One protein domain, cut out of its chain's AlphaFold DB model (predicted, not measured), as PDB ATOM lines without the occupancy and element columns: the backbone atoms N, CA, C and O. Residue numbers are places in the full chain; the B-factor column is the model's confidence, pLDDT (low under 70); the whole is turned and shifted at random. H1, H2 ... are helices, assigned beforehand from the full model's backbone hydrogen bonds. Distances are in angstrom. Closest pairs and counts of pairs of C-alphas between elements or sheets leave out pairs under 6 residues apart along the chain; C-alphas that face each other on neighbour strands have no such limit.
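What this domain is: This is residues 2 to 86 of the 86 residues of the protein "Battenin" of Dibothriocephalus latus (UniProt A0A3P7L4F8). A long helical hairpin of H3 and H2 opens as a narrow V from its tight link, with the short helix H1 at the open end, near the end of H3. The 85 printed residues hold three named helices, H1, H2, H3 in chain order, and no named strand: all helix. The whole is only just loose, close to extended, with a radius of gyration of the C-alphas of 17.9 A, a rod spanning 56 by 27 by 14 A.

How they stand to each other: H3, residues 52 to 85, has a kink of 27 degrees near residue 76. Its residues 52 to 56 alone touch residues 40 to 44 of H2, residues 18 to 46; the closest C-alphas, Lys 52 and Ile 44, are 6.4 A apart. This hairpin's helices run opposite ways at a shallow tilt of 24 degrees. H1, residues 2 to 11, is close to H3 but not clearly touching, with closest C-alphas Ile 11 and Leu 85 7.6 A apart. H1 and H2 are apart. Every O i to N i+4 pair is within hydrogen-bond range in H1 and H2, 28 of 30 in H3.

Where its parts are: H3 runs 48.8 A from C-alpha 52 at (224.835, 268.373, 255.869) to C-alpha 85 at (197.693, 262.453, 295.993). H2 measures 42.3 A and H1 14.7 A.

The domain as a whole: The farthest C-alphas, Ala 50 and Asn 86, are 56.6 A apart. The printed part has no cut and no long link. pLDDT is under 70 at residues 2 to 16 and 85 to 86.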
ATOM      1  N   ASN A   2     199.999 261.114 274.053       66.00
ATOM      2  CA  ASN A   2     200.367 260.023 274.982       66.00
ATOM      3  C   ASN A   2     200.690 260.472 276.423       66.00
ATOM      4  O   ASN A   2     200.247 259.840 277.377       66.00
ATOM      5  N   PHE A   3     201.358 261.619 276.604       65.00
ATOM      6  CA  PHE A   3     201.686 262.165 277.934       65.00
ATOM      7  C   PHE A   3     200.454 262.402 278.830       65.00
ATOM      8  O   PHE A   3     200.496 262.119 280.023       65.00
ATOM      9  N   GLY A   4     199.336 262.862 278.255       68.56
ATOM     10  CA  GLY A   4     198.093 263.094 279.001       68.56
ATOM     11  C   GLY A   4     197.436 261.798 279.482       68.56
ATOM     12  O   GLY A   4     196.903 261.753 280.585       68.56
ATOM     13  N   ILE A   5     197.537 260.726 278.690       65.62
ATOM     14  CA  ILE A   5     197.018 259.397 279.043       65.62
ATOM     15  C   ILE A   5     197.851 258.797 280.185       65.62
ATOM     16  O   ILE A   5     197.283 258.299 281.154       65.62
ATOM     17  N   CYS A   6     199.182 258.919 280.132       66.38
ATOM     18  CA  CYS A   6     200.058 258.487 281.225       66.38
ATOM     19  C   CYS A   6     199.841 259.300 282.513       66.38
ATOM     20  O   CYS A   6     199.834 258.728 283.599       66.38
ATOM     21  N   LEU A   7     199.607 260.614 282.412       64.00
ATOM     22  CA  LEU A   7     199.258 261.458 283.563       64.00
ATOM     23  C   LEU A   7     197.924 261.053 284.199       64.00
ATOM     24  O   LEU A   7     197.826 260.953 285.421       64.00
ATOM     25  N   LEU A   8     196.908 260.781 283.377       62.53
ATOM     26  CA  LEU A   8     195.609 260.297 283.842       62.53
ATOM     27  C   LEU A   8     195.719 258.917 284.501       62.53
ATOM     28  O   LEU A   8     195.066 258.698 285.518       62.53
ATOM     29  N   GLN A   9     196.580 258.030 283.990       65.06
ATOM     30  CA  GLN A   9     196.873 256.741 284.622       65.06
ATOM     31  C   GLN A   9     197.516 256.897 286.008       65.06
ATOM     32  O   GLN A   9     197.195 256.124 286.909       65.06
ATOM     33  N   THR A  10     198.375 257.899 286.208       63.88
ATOM     34  CA  THR A  10     198.966 258.192 287.526       63.88
ATOM     35  C   THR A  10     197.930 258.711 288.529       63.88
ATOM     36  O   THR A  10     198.002 258.381 289.707       63.88
ATOM     37  N   ILE A  11     196.951 259.506 288.081       64.81
ATOM     38  CA  ILE A  11     195.918 260.099 288.954       64.81
ATOM     39  C   ILE A  11     194.776 259.107 289.239       64.81
ATOM     40  O   ILE A  11     194.223 259.076 290.336       64.81
ATOM     41  N   LYS A  12     194.408 258.284 288.254       59.53
ATOM     42  CA  LYS A  12     193.389 257.232 288.354       59.53
ATOM     43  C   LYS A  12     194.013 255.953 287.791       59.53
ATOM     44  O   LYS A  12     194.045 255.819 286.567       59.53
ATOM     45  N   PRO A  13     194.488 255.010 288.628       62.97
ATOM     46  CA  PRO A  13     195.085 253.768 288.147       62.97
ATOM     47  C   PRO A  13     194.014 252.896 287.473       62.97
ATOM     48  O   PRO A  13     193.386 252.043 288.090       62.97
ATOM     49  N   PHE A  14     193.770 253.160 286.191       58.41
ATOM     50  CA  PHE A  14     192.790 252.471 285.355       58.41
ATOM     51  C   PHE A  14     193.368 251.182 284.740       58.41
ATOM     52  O   PHE A  14     192.616 250.301 284.336       58.41
ATOM     53  N   MET A  15     194.701 251.039 284.707       61.03
ATOM     54  CA  MET A  15     195.398 249.843 284.216       61.03
ATOM     55  C   MET A  15     196.109 249.094 285.355       61.03
ATOM     56  O   MET A  15     197.214 249.474 285.736       61.03
ATOM     57  N   PRO A  16     195.524 248.002 285.880       62.00
ATOM     58  CA  PRO A  16     196.146 247.172 286.918       62.00
ATOM     59  C   PRO A  16     197.186 246.165 286.380       62.00
ATOM     60  O   PRO A  16     197.878 245.519 287.162       62.00
ATOM     61  N   SER A  17     197.305 245.995 285.056       72.25
ATOM     62  CA  SER A  17     198.194 245.007 284.425       72.25
ATOM     63  C   SER A  17     199.540 245.616 284.023       72.25
ATOM     64  O   SER A  17     199.618 246.426 283.097       72.25
ATOM     65  N   ILE A  18     200.620 245.161 284.666       79.94
ATOM     66  CA  ILE A  18     201.996 245.591 284.370       79.94
ATOM     67  C   ILE A  18     202.419 245.277 282.921       79.94
ATOM     68  O   ILE A  18     203.158 246.040 282.304       79.94
ATOM     69  N   TRP A  19     201.889 244.194 282.343       81.50
ATOM     70  CA  TRP A  19     202.183 243.757 280.973       81.50
ATOM     71  C   TRP A  19     201.716 244.760 279.914       81.50
ATOM     72  O   TRP A  19     202.373 244.937 278.884       81.50
ATOM     73  N   LEU A  20     200.605 245.455 280.178       80.62
ATOM     74  CA  LEU A  20     200.060 246.449 279.257       80.62
ATOM     75  C   LEU A  20     200.939 247.707 279.240       80.62
ATOM     76  O   LEU A  20     201.233 248.239 278.173       80.62
ATOM     77  N   MET A  21     201.456 248.109 280.406       80.38
ATOM     78  CA  MET A  21     202.386 249.235 280.526       80.38
ATOM     79  C   MET A  21     203.730 248.952 279.843       80.38
ATOM     80  O   MET A  21     204.227 249.807 279.114       80.38
ATOM     81  N   PHE A  22     204.282 247.743 279.992       83.50
ATOM     82  CA  PHE A  22     205.499 247.339 279.275       83.50
ATOM     83  C   PHE A  22     205.329 247.384 277.755       83.50
ATOM     84  O   PHE A  22     206.183 247.925 277.054       83.50
ATOM     85  N   THR A  23     204.209 246.862 277.248       85.62
ATOM     86  CA  THR A  23     203.900 246.903 275.808       85.62
ATOM     87  C   THR A  23     203.802 248.342 275.304       85.62
ATOM     88  O   THR A  23     204.326 248.660 274.240       85.62
ATOM     89  N   PHE A  24     203.182 249.227 276.086       83.75
ATOM     90  CA  PHE A  24     203.015 250.630 275.721       83.75
ATOM     91  C   PHE A  24     204.351 251.387 275.677       83.75
ATOM     92  O   PHE A  24     204.617 252.117 274.725       83.75
ATOM     93  N   ILE A  25     205.224 251.164 276.667       85.88
ATOM     94  CA  ILE A  25     206.573 251.751 276.700       85.88
ATOM     95  C   ILE A  25     207.402 251.264 275.505       85.88
ATOM     96  O   ILE A  25     208.073 252.067 274.859       85.88
ATOM     97  N   LEU A  26     207.333 249.968 275.178       89.00
ATOM     98  CA  LEU A  26     208.016 249.418 274.006       89.00
ATOM     99  C   LEU A  26     207.502 250.034 272.703       89.00
ATOM    100  O   LEU A  26     208.305 250.401 271.848       89.00
ATOM    101  N   TYR A  27     206.184 250.169 272.557       88.19
ATOM    102  CA  TYR A  27     205.570 250.760 271.371       88.19
ATOM    103  C   TYR A  27     206.033 252.207 271.142       88.19
ATOM    104  O   TYR A  27     206.513 252.539 270.056       88.19
ATOM    105  N   GLU A  28     205.968 253.049 272.175       87.25
ATOM    106  CA  GLU A  28     206.423 254.443 272.097       87.25
ATOM    107  C   GLU A  28     207.937 254.535 271.846       87.25
ATOM    108  O   GLU A  28     208.381 255.353 271.041       87.25
ATOM    109  N   GLY A  29     208.734 253.662 272.475       88.56
ATOM    110  CA  GLY A  29     210.181 253.607 272.268       88.56
ATOM    111  C   GLY A  29     210.568 253.254 270.828       88.56
ATOM    112  O   GLY A  29     211.434 253.908 270.245       88.56
ATOM    113  N   ILE A  30     209.899 252.265 270.224       92.00
ATOM    114  CA  ILE A  30     210.146 251.863 268.831       92.00
ATOM    115  C   ILE A  30     209.752 252.989 267.869       92.00
ATOM    116  O   ILE A  30     210.529 253.323 266.978       92.00
ATOM    117  N   LEU A  31     208.582 253.609 268.055       89.69
ATOM    118  CA  LEU A  31     208.155 254.737 267.222       89.69
ATOM    119  C   LEU A  31     209.114 255.927 267.321       89.69
ATOM    120  O   LEU A  31     209.490 256.496 266.294       89.69
ATOM    121  N   GLY A  32     209.543 256.272 268.538       87.25
ATOM    122  CA  GLY A  32     210.541 257.311 268.780       87.25
ATOM    123  C   GLY A  32     211.847 257.022 268.042       87.25
ATOM    124  O   GLY A  32     212.299 257.846 267.246       87.25
ATOM    125  N   GLY A  33     212.399 255.816 268.207       89.12
ATOM    126  CA  GLY A  33     213.631 255.398 267.531       89.12
ATOM    127  C   GLY A  33     213.523 255.401 266.002       89.12
ATOM    128  O   GLY A  33     214.418 255.899 265.319       89.12
ATOM    129  N   LEU A  34     212.410 254.914 265.445       90.81
ATOM    130  CA  LEU A  34     212.180 254.929 263.997       90.81
ATOM    131  C   LEU A  34     212.064 256.356 263.451       90.81
ATOM    132  O   LEU A  34     212.629 256.659 262.398       90.81
ATOM    133  N   SER A  35     211.376 257.247 264.169       89.62
ATOM    134  CA  SER A  35     211.280 258.655 263.777       89.62
ATOM    135  C   SER A  35     212.646 259.343 263.782       89.62
ATOM    136  O   SER A  35     212.953 260.080 262.845       89.62
ATOM    137  N   TYR A  36     213.500 259.034 264.763       86.75
ATOM    138  CA  TYR A  36     214.858 259.559 264.843       86.75
ATOM    139  C   TYR A  36     215.653 259.168 263.595       86.75
ATOM    140  O   TYR A  36     216.055 260.033 262.817       86.75
ATOM    141  N   VAL A  37     215.776 257.865 263.318       88.25
ATOM    142  CA  VAL A  37     216.541 257.361 262.164       88.25
ATOM    143  C   VAL A  37     216.002 257.914 260.843       88.25
ATOM    144  O   VAL A  37     216.782 258.333 259.990       88.25
ATOM    145  N   ASN A  38     214.680 257.983 260.679       90.06
ATOM    146  CA  ASN A  38     214.066 258.527 259.471       90.06
ATOM    147  C   ASN A  38     214.377 260.022 259.268       90.06
ATOM    148  O   ASN A  38     214.567 260.478 258.140       90.06
ATOM    149  N   THR A  39     214.468 260.789 260.356       85.88
ATOM    150  CA  THR A  39     214.806 262.217 260.301       85.88
ATOM    151  C   THR A  39     216.265 262.410 259.893       85.88
ATOM    152  O   THR A  39     216.543 263.177 258.974       85.88
ATOM    153  N   PHE A  40     217.189 261.643 260.482       84.44
ATOM    154  CA  PHE A  40     218.598 261.653 260.077       84.44
ATOM    155  C   PHE A  40     218.785 261.194 258.632       84.44
ATOM    156  O   PHE A  40     219.546 261.810 257.887       84.44
ATOM    157  N   HIS A  41     218.044 260.170 258.202       86.56
ATOM    158  CA  HIS A  41     218.091 259.703 256.824       86.56
ATOM    159  C   HIS A  41     217.687 260.809 255.842       86.56
ATOM    160  O   HIS A  41     218.444 261.080 254.914       86.56
ATOM    161  N   ARG A  42     216.570 261.513 256.092       83.50
ATOM    162  CA  ARG A  42     216.122 262.645 255.254       83.50
ATOM    163  C   ARG A  42     217.126 263.794 255.224       83.50
ATOM    164  O   ARG A  42     217.347 264.365 254.164       83.50
ATOM    165  N   ILE A  43     217.757 264.124 256.351       84.62
ATOM    166  CA  ILE A  43     218.786 265.175 256.392       84.62
ATOM    167  C   ILE A  43     219.978 264.790 255.501       84.62
ATOM    168  O   ILE A  43     220.510 265.633 254.779       84.62
ATOM    169  N   ILE A  44     220.382 263.519 255.496       82.56
ATOM    170  CA  ILE A  44     221.517 263.050 254.693       82.56
ATOM    171  C   ILE A  44     221.191 263.012 253.191       82.56
ATOM    172  O   ILE A  44     222.092 263.261 252.388       82.56
ATOM    173  N   THR A  45     219.954 262.706 252.789       81.44
ATOM    174  CA  THR A  45     219.567 262.615 251.368       81.44
ATOM    175  C   THR A  45     219.171 263.949 250.740       81.44
ATOM    176  O   THR A  45     219.559 264.192 249.601       81.44
ATOM    177  N   GLU A  46     218.456 264.819 251.456       78.12
ATOM    178  CA  GLU A  46     217.875 266.052 250.890       78.12
ATOM    179  C   GLU A  46     218.768 267.296 251.048       78.12
ATOM    180  O   GLU A  46     218.559 268.300 250.373       78.12
ATOM    181  N   THR A  47     219.768 267.267 251.938       77.44
ATOM    182  CA  THR A  47     220.605 268.452 252.212       77.44
ATOM    183  C   THR A  47     221.849 268.482 251.323       77.44
ATOM    184  O   THR A  47     222.511 267.467 251.115       77.44
ATOM    185  N   GLU A  48     222.227 269.662 250.839       75.06
ATOM    186  CA  GLU A  48     223.452 269.888 250.066       75.06
ATOM    187  C   GLU A  48     224.712 269.586 250.918       75.06
ATOM    188  O   GLU A  48     224.724 269.896 252.115       75.06
ATOM    189  N   PRO A  49     225.784 268.973 250.369       70.88
ATOM    190  CA  PRO A  49     226.935 268.500 251.153       70.88
ATOM    191  C   PRO A  49     227.623 269.586 251.992       70.88
ATOM    192  O   PRO A  49     228.145 269.270 253.055       70.88
ATOM    193  N   ALA A  50     227.559 270.855 251.574       74.12
ATOM    194  CA  ALA A  50     228.100 271.988 252.328       74.12
ATOM    195  C   ALA A  50     227.357 272.277 253.649       74.12
ATOM    196  O   ALA A  50     227.931 272.867 254.560       74.12
ATOM    197  N   HIS A  51     226.093 271.856 253.776       76.94
ATOM    198  CA  HIS A  51     225.253 272.120 254.950       76.94
ATOM    199  C   HIS A  51     224.833 270.854 255.710       76.94
ATOM    200  O   HIS A  51     224.217 270.962 256.770       76.94
ATOM    201  N   LYS A  52     225.189 269.655 255.226       78.44
ATOM    202  CA  LYS A  52     224.835 268.373 255.869       78.44
ATOM    203  C   LYS A  52     225.293 268.279 257.319       78.44
ATOM    204  O   LYS A  52     224.494 267.929 258.183       78.44
ATOM    205  N   GLU A  53     226.561 268.582 257.585       80.50
ATOM    206  CA  GLU A  53     227.128 268.454 258.933       80.50
ATOM    207  C   GLU A  53     226.487 269.440 259.911       80.50
ATOM    208  O   GLU A  53     226.170 269.073 261.041       80.50
ATOM    209  N   TYR A  54     226.203 270.662 259.450       83.50
ATOM    210  CA  TYR A  54     225.521 271.669 260.254       83.50
ATOM    211  C   TYR A  54     224.075 271.262 260.567       83.50
ATOM    212  O   TYR A  54     223.671 271.272 261.728       83.50
ATOM    213  N   SER A  55     223.306 270.830 259.563       83.50
ATOM    214  CA  SER A  55     221.920 270.384 259.760       83.50
ATOM    215  C   SER A  55     221.824 269.158 260.670       83.50
ATOM    216  O   SER A  55     220.928 269.090 261.512       83.50
ATOM    217  N   MET A  56     222.762 268.210 260.558       84.81
ATOM    218  CA  MET A  56     222.832 267.059 261.464       84.81
ATOM    219  C   MET A  56     223.184 267.470 262.898       84.81
ATOM    220  O   MET A  56     222.545 266.992 263.836       84.81
ATOM    221  N   ALA A  57     224.150 268.375 263.079       86.81
ATOM    222  CA  ALA A  57     224.525 268.873 264.400       86.81
ATOM    223  C   ALA A  57     223.370 269.624 265.080       86.81
ATOM    224  O   ALA A  57     223.095 269.389 266.254       86.81
ATOM    225  N   VAL A  58     222.646 270.474 264.342       89.38
ATOM    226  CA  VAL A  58     221.477 271.203 264.862       89.38
ATOM    227  C   VAL A  58     220.350 270.244 265.246       89.38
ATOM    228  O   VAL A  58     219.755 270.413 266.309       89.38
ATOM    229  N   ALA A  59     220.076 269.218 264.434       88.12
ATOM    230  CA  ALA A  59     219.061 268.214 264.749       88.12
ATOM    231  C   ALA A  59     219.404 267.421 266.023       88.12
ATOM    232  O   ALA A  59     218.560 267.288 266.907       88.12
ATOM    233  N   ALA A  60     220.651 266.955 266.156       88.75
ATOM    234  CA  ALA A  60     221.114 266.245 267.351       88.75
ATOM    235  C   ALA A  60     221.102 267.140 268.603       88.75
ATOM    236  O   ALA A  60     220.724 266.701 269.688       88.75
ATOM    237  N   PHE A  61     221.482 268.410 268.454       92.69
ATOM    238  CA  PHE A  61     221.457 269.376 269.547       92.69
ATOM    239  C   PHE A  61     220.027 269.683 270.009       92.69
ATOM    240  O   PHE A  61     219.763 269.711 271.211       92.69
ATOM    241  N   ALA A  62     219.093 269.868 269.072       92.38
ATOM    242  CA  ALA A  62     217.684 270.092 269.378       92.38
ATOM    243  C   ALA A  62     217.054 268.897 270.113       92.38
ATOM    244  O   ALA A  62     216.322 269.098 271.083       92.38
ATOM    245  N   ASP A  63     217.377 267.670 269.698       90.88
ATOM    246  CA  ASP A  63     216.935 266.446 270.373       90.88
ATOM    247  C   ASP A  63     217.457 266.371 271.818       90.88
ATOM    248  O   ASP A  63     216.680 266.250 272.770       90.88
ATOM    249  N   GLY A  64     218.765 266.577 272.012       93.06
ATOM    250  CA  GLY A  64     219.381 266.587 273.343       93.06
ATOM    251  C   GLY A  64     218.818 267.674 274.267       93.06
ATOM    252  O   GLY A  64     218.564 267.420 275.450       93.06
ATOM    253  N   LEU A  65     218.562 268.874 273.738       95.00
ATOM    254  CA  LEU A  65     217.896 269.945 274.481       95.00
ATOM    255  C   LEU A  65     216.467 269.566 274.877       95.00
ATOM    256  O   LEU A  65     216.075 269.804 276.020       95.00
ATOM    257  N   GLY A  66     215.707 268.958 273.966       91.75
ATOM    258  CA  GLY A  66     214.352 268.485 274.233       91.75
ATOM    259  C   GLY A  66     214.311 267.469 275.374       91.75
ATOM    260  O   GLY A  66     213.532 267.630 276.315       91.75
ATOM    261  N   ILE A  67     215.200 266.471 275.343       91.38
ATOM    262  CA  ILE A  67     215.303 265.443 276.391       91.38
ATOM    263  C   ILE A  67     215.712 266.067 277.731       91.38
ATOM    264  O   ILE A  67     215.112 265.772 278.767       91.38
ATOM    265  N   THR A  68     216.691 266.973 277.718       94.69
ATOM    266  CA  THR A  68     217.170 267.642 278.937       94.69
ATOM    267  C   THR A  68     216.072 268.495 279.570       94.69
ATOM    268  O   THR A  68     215.837 268.413 280.777       94.69
ATOM    269  N   ALA A  69     215.347 269.275 278.765       93.75
ATOM    270  CA  ALA A  69     214.219 270.073 279.232       93.75
ATOM    271  C   ALA A  69     213.089 269.188 279.782       93.75
ATOM    272  O   ALA A  69     212.534 269.491 280.839       93.75
ATOM    273  N   ALA A  70     212.783 268.066 279.121       90.06
ATOM    274  CA  ALA A  70     211.785 267.111 279.595       90.06
ATOM    275  C   ALA A  70     212.161 266.509 280.962       90.06
ATOM    276  O   ALA A  70     211.313 266.452 281.854       90.06
ATOM    277  N   GLY A  71     213.428 266.130 281.161       91.19
ATOM    278  CA  GLY A  71     213.925 265.638 282.451       91.19
ATOM    279  C   GLY A  71     213.899 266.704 283.553       91.19
ATOM    280  O   GLY A  71     213.569 266.420 284.705       91.19
ATOM    281  N   LEU A  72     214.175 267.963 283.210       93.50
ATOM    282  CA  LEU A  72     214.118 269.063 284.171       93.50
ATOM    283  C   LEU A  72     212.672 269.374 284.589       93.50
ATOM    284  O   LEU A  72     212.410 269.647 285.760       93.50
ATOM    285  N   LEU A  73     211.720 269.261 283.657       90.12
ATOM    286  CA  LEU A  73     210.287 269.418 283.915       90.12
ATOM    287  C   LEU A  73     209.655 268.212 284.628       90.12
ATOM    288  O   LEU A  73     208.641 268.379 285.308       90.12
ATOM    289  N   SER A  74     210.235 267.009 284.540       88.38
ATOM    290  CA  SER A  74     209.674 265.834 285.220       88.38
ATOM    291  C   SER A  74     209.772 265.921 286.747       88.38
ATOM    292  O   SER A  74     208.896 265.414 287.445       88.38
ATOM    293  N   VAL A  75     210.791 266.602 287.281       89.50
ATOM    294  CA  VAL A  75     210.989 266.785 288.731       89.50
ATOM    295  C   VAL A  75     209.863 267.606 289.394       89.50
ATOM    296  O   VAL A  75     209.238 267.103 290.332       89.50
ATOM    297  N   PRO A  76     209.533 268.837 288.945       88.25
ATOM    298  CA  PRO A  76     208.430 269.600 289.531       88.25
ATOM    299  C   PRO A  76     207.068 268.936 289.290       88.25
ATOM    300  O   PRO A  76     206.189 269.012 290.153       88.25
ATOM    301  N   LEU A  77     206.896 268.249 288.154       85.44
ATOM    302  CA  LEU A  77     205.686 267.481 287.870       85.44
ATOM    303  C   LEU A  77     205.474 266.378 288.918       85.44
ATOM    304  O   LEU A  77     204.375 266.251 289.456       85.44
ATOM    305  N   HIS A  78     206.532 265.635 289.258       85.25
ATOM    306  CA  HIS A  78     206.484 264.598 290.285       85.25
ATOM    307  C   HIS A  78     206.110 265.167 291.662       85.25
ATOM    308  O   HIS A  78     205.180 264.674 292.297       85.25
ATOM    309  N   ASN A  79     206.747 266.265 292.085       87.31
ATOM    310  CA  ASN A  79     206.425 266.918 293.361       87.31
ATOM    311  C   ASN A  79     204.968 267.400 293.433       87.31
ATOM    312  O   ASN A  79     204.340 267.331 294.490       87.31
ATOM    313  N   THR A  80     204.423 267.887 292.315       84.00
ATOM    314  CA  THR A  80     203.029 268.339 292.240       84.00
ATOM    315  C   THR A  80     202.062 267.163 292.354       84.00
ATOM    316  O   THR A  80     201.096 267.246 293.107       84.00
ATOM    317  N   LEU A  81     202.346 266.048 291.673       81.88
ATOM    318  CA  LEU A  81     201.556 264.820 291.780       81.88
ATOM    319  C   LEU A  81     201.573 264.256 293.206       81.88
ATOM    320  O   LEU A  81     200.511 263.958 293.742       81.88
ATOM    321  N   CYS A  82     202.742 264.182 293.852       78.38
ATOM    322  CA  CYS A  82     202.854 263.714 295.237       78.38
ATOM    323  C   CYS A  82     202.090 264.595 296.233       78.38
ATOM    324  O   CYS A  82     201.519 264.068 297.179       78.38
ATOM    325  N   ARG A  83     202.037 265.918 296.022       82.00
ATOM    326  CA  ARG A  83     201.221 266.826 296.849       82.00
ATOM    327  C   ARG A  83     199.718 266.703 296.607       82.00
ATOM    328  O   ARG A  83     198.952 267.072 297.482       82.00
ATOM    329  N   LEU A  84     199.299 266.281 295.417       77.62
ATOM    330  CA  LEU A  84     197.885 266.196 295.046       77.62
ATOM    331  C   LEU A  84     197.265 264.848 295.452       77.62
ATOM    332  O   LEU A  84     196.054 264.764 295.632       77.62
ATOM    333  N   LEU A  85     198.094 263.807 295.592       69.38
ATOM    334  CA  LEU A  85     197.693 262.453 295.993       69.38
ATOM    335  C   LEU A  85     197.819 262.158 297.503       69.38
ATOM    336  O   LEU A  85     197.385 261.084 297.920       69.38
ATOM    337  N   ASN A  86     198.420 263.054 298.293       54.34
ATOM    338  CA  ASN A  86     198.605 262.923 299.745       54.34
ATOM    339  C   ASN A  86     197.813 263.991 300.495       54.34
ATOM    340  O   ASN A  86     197.071 263.625 301.427       54.34
TER     341      ASN A  86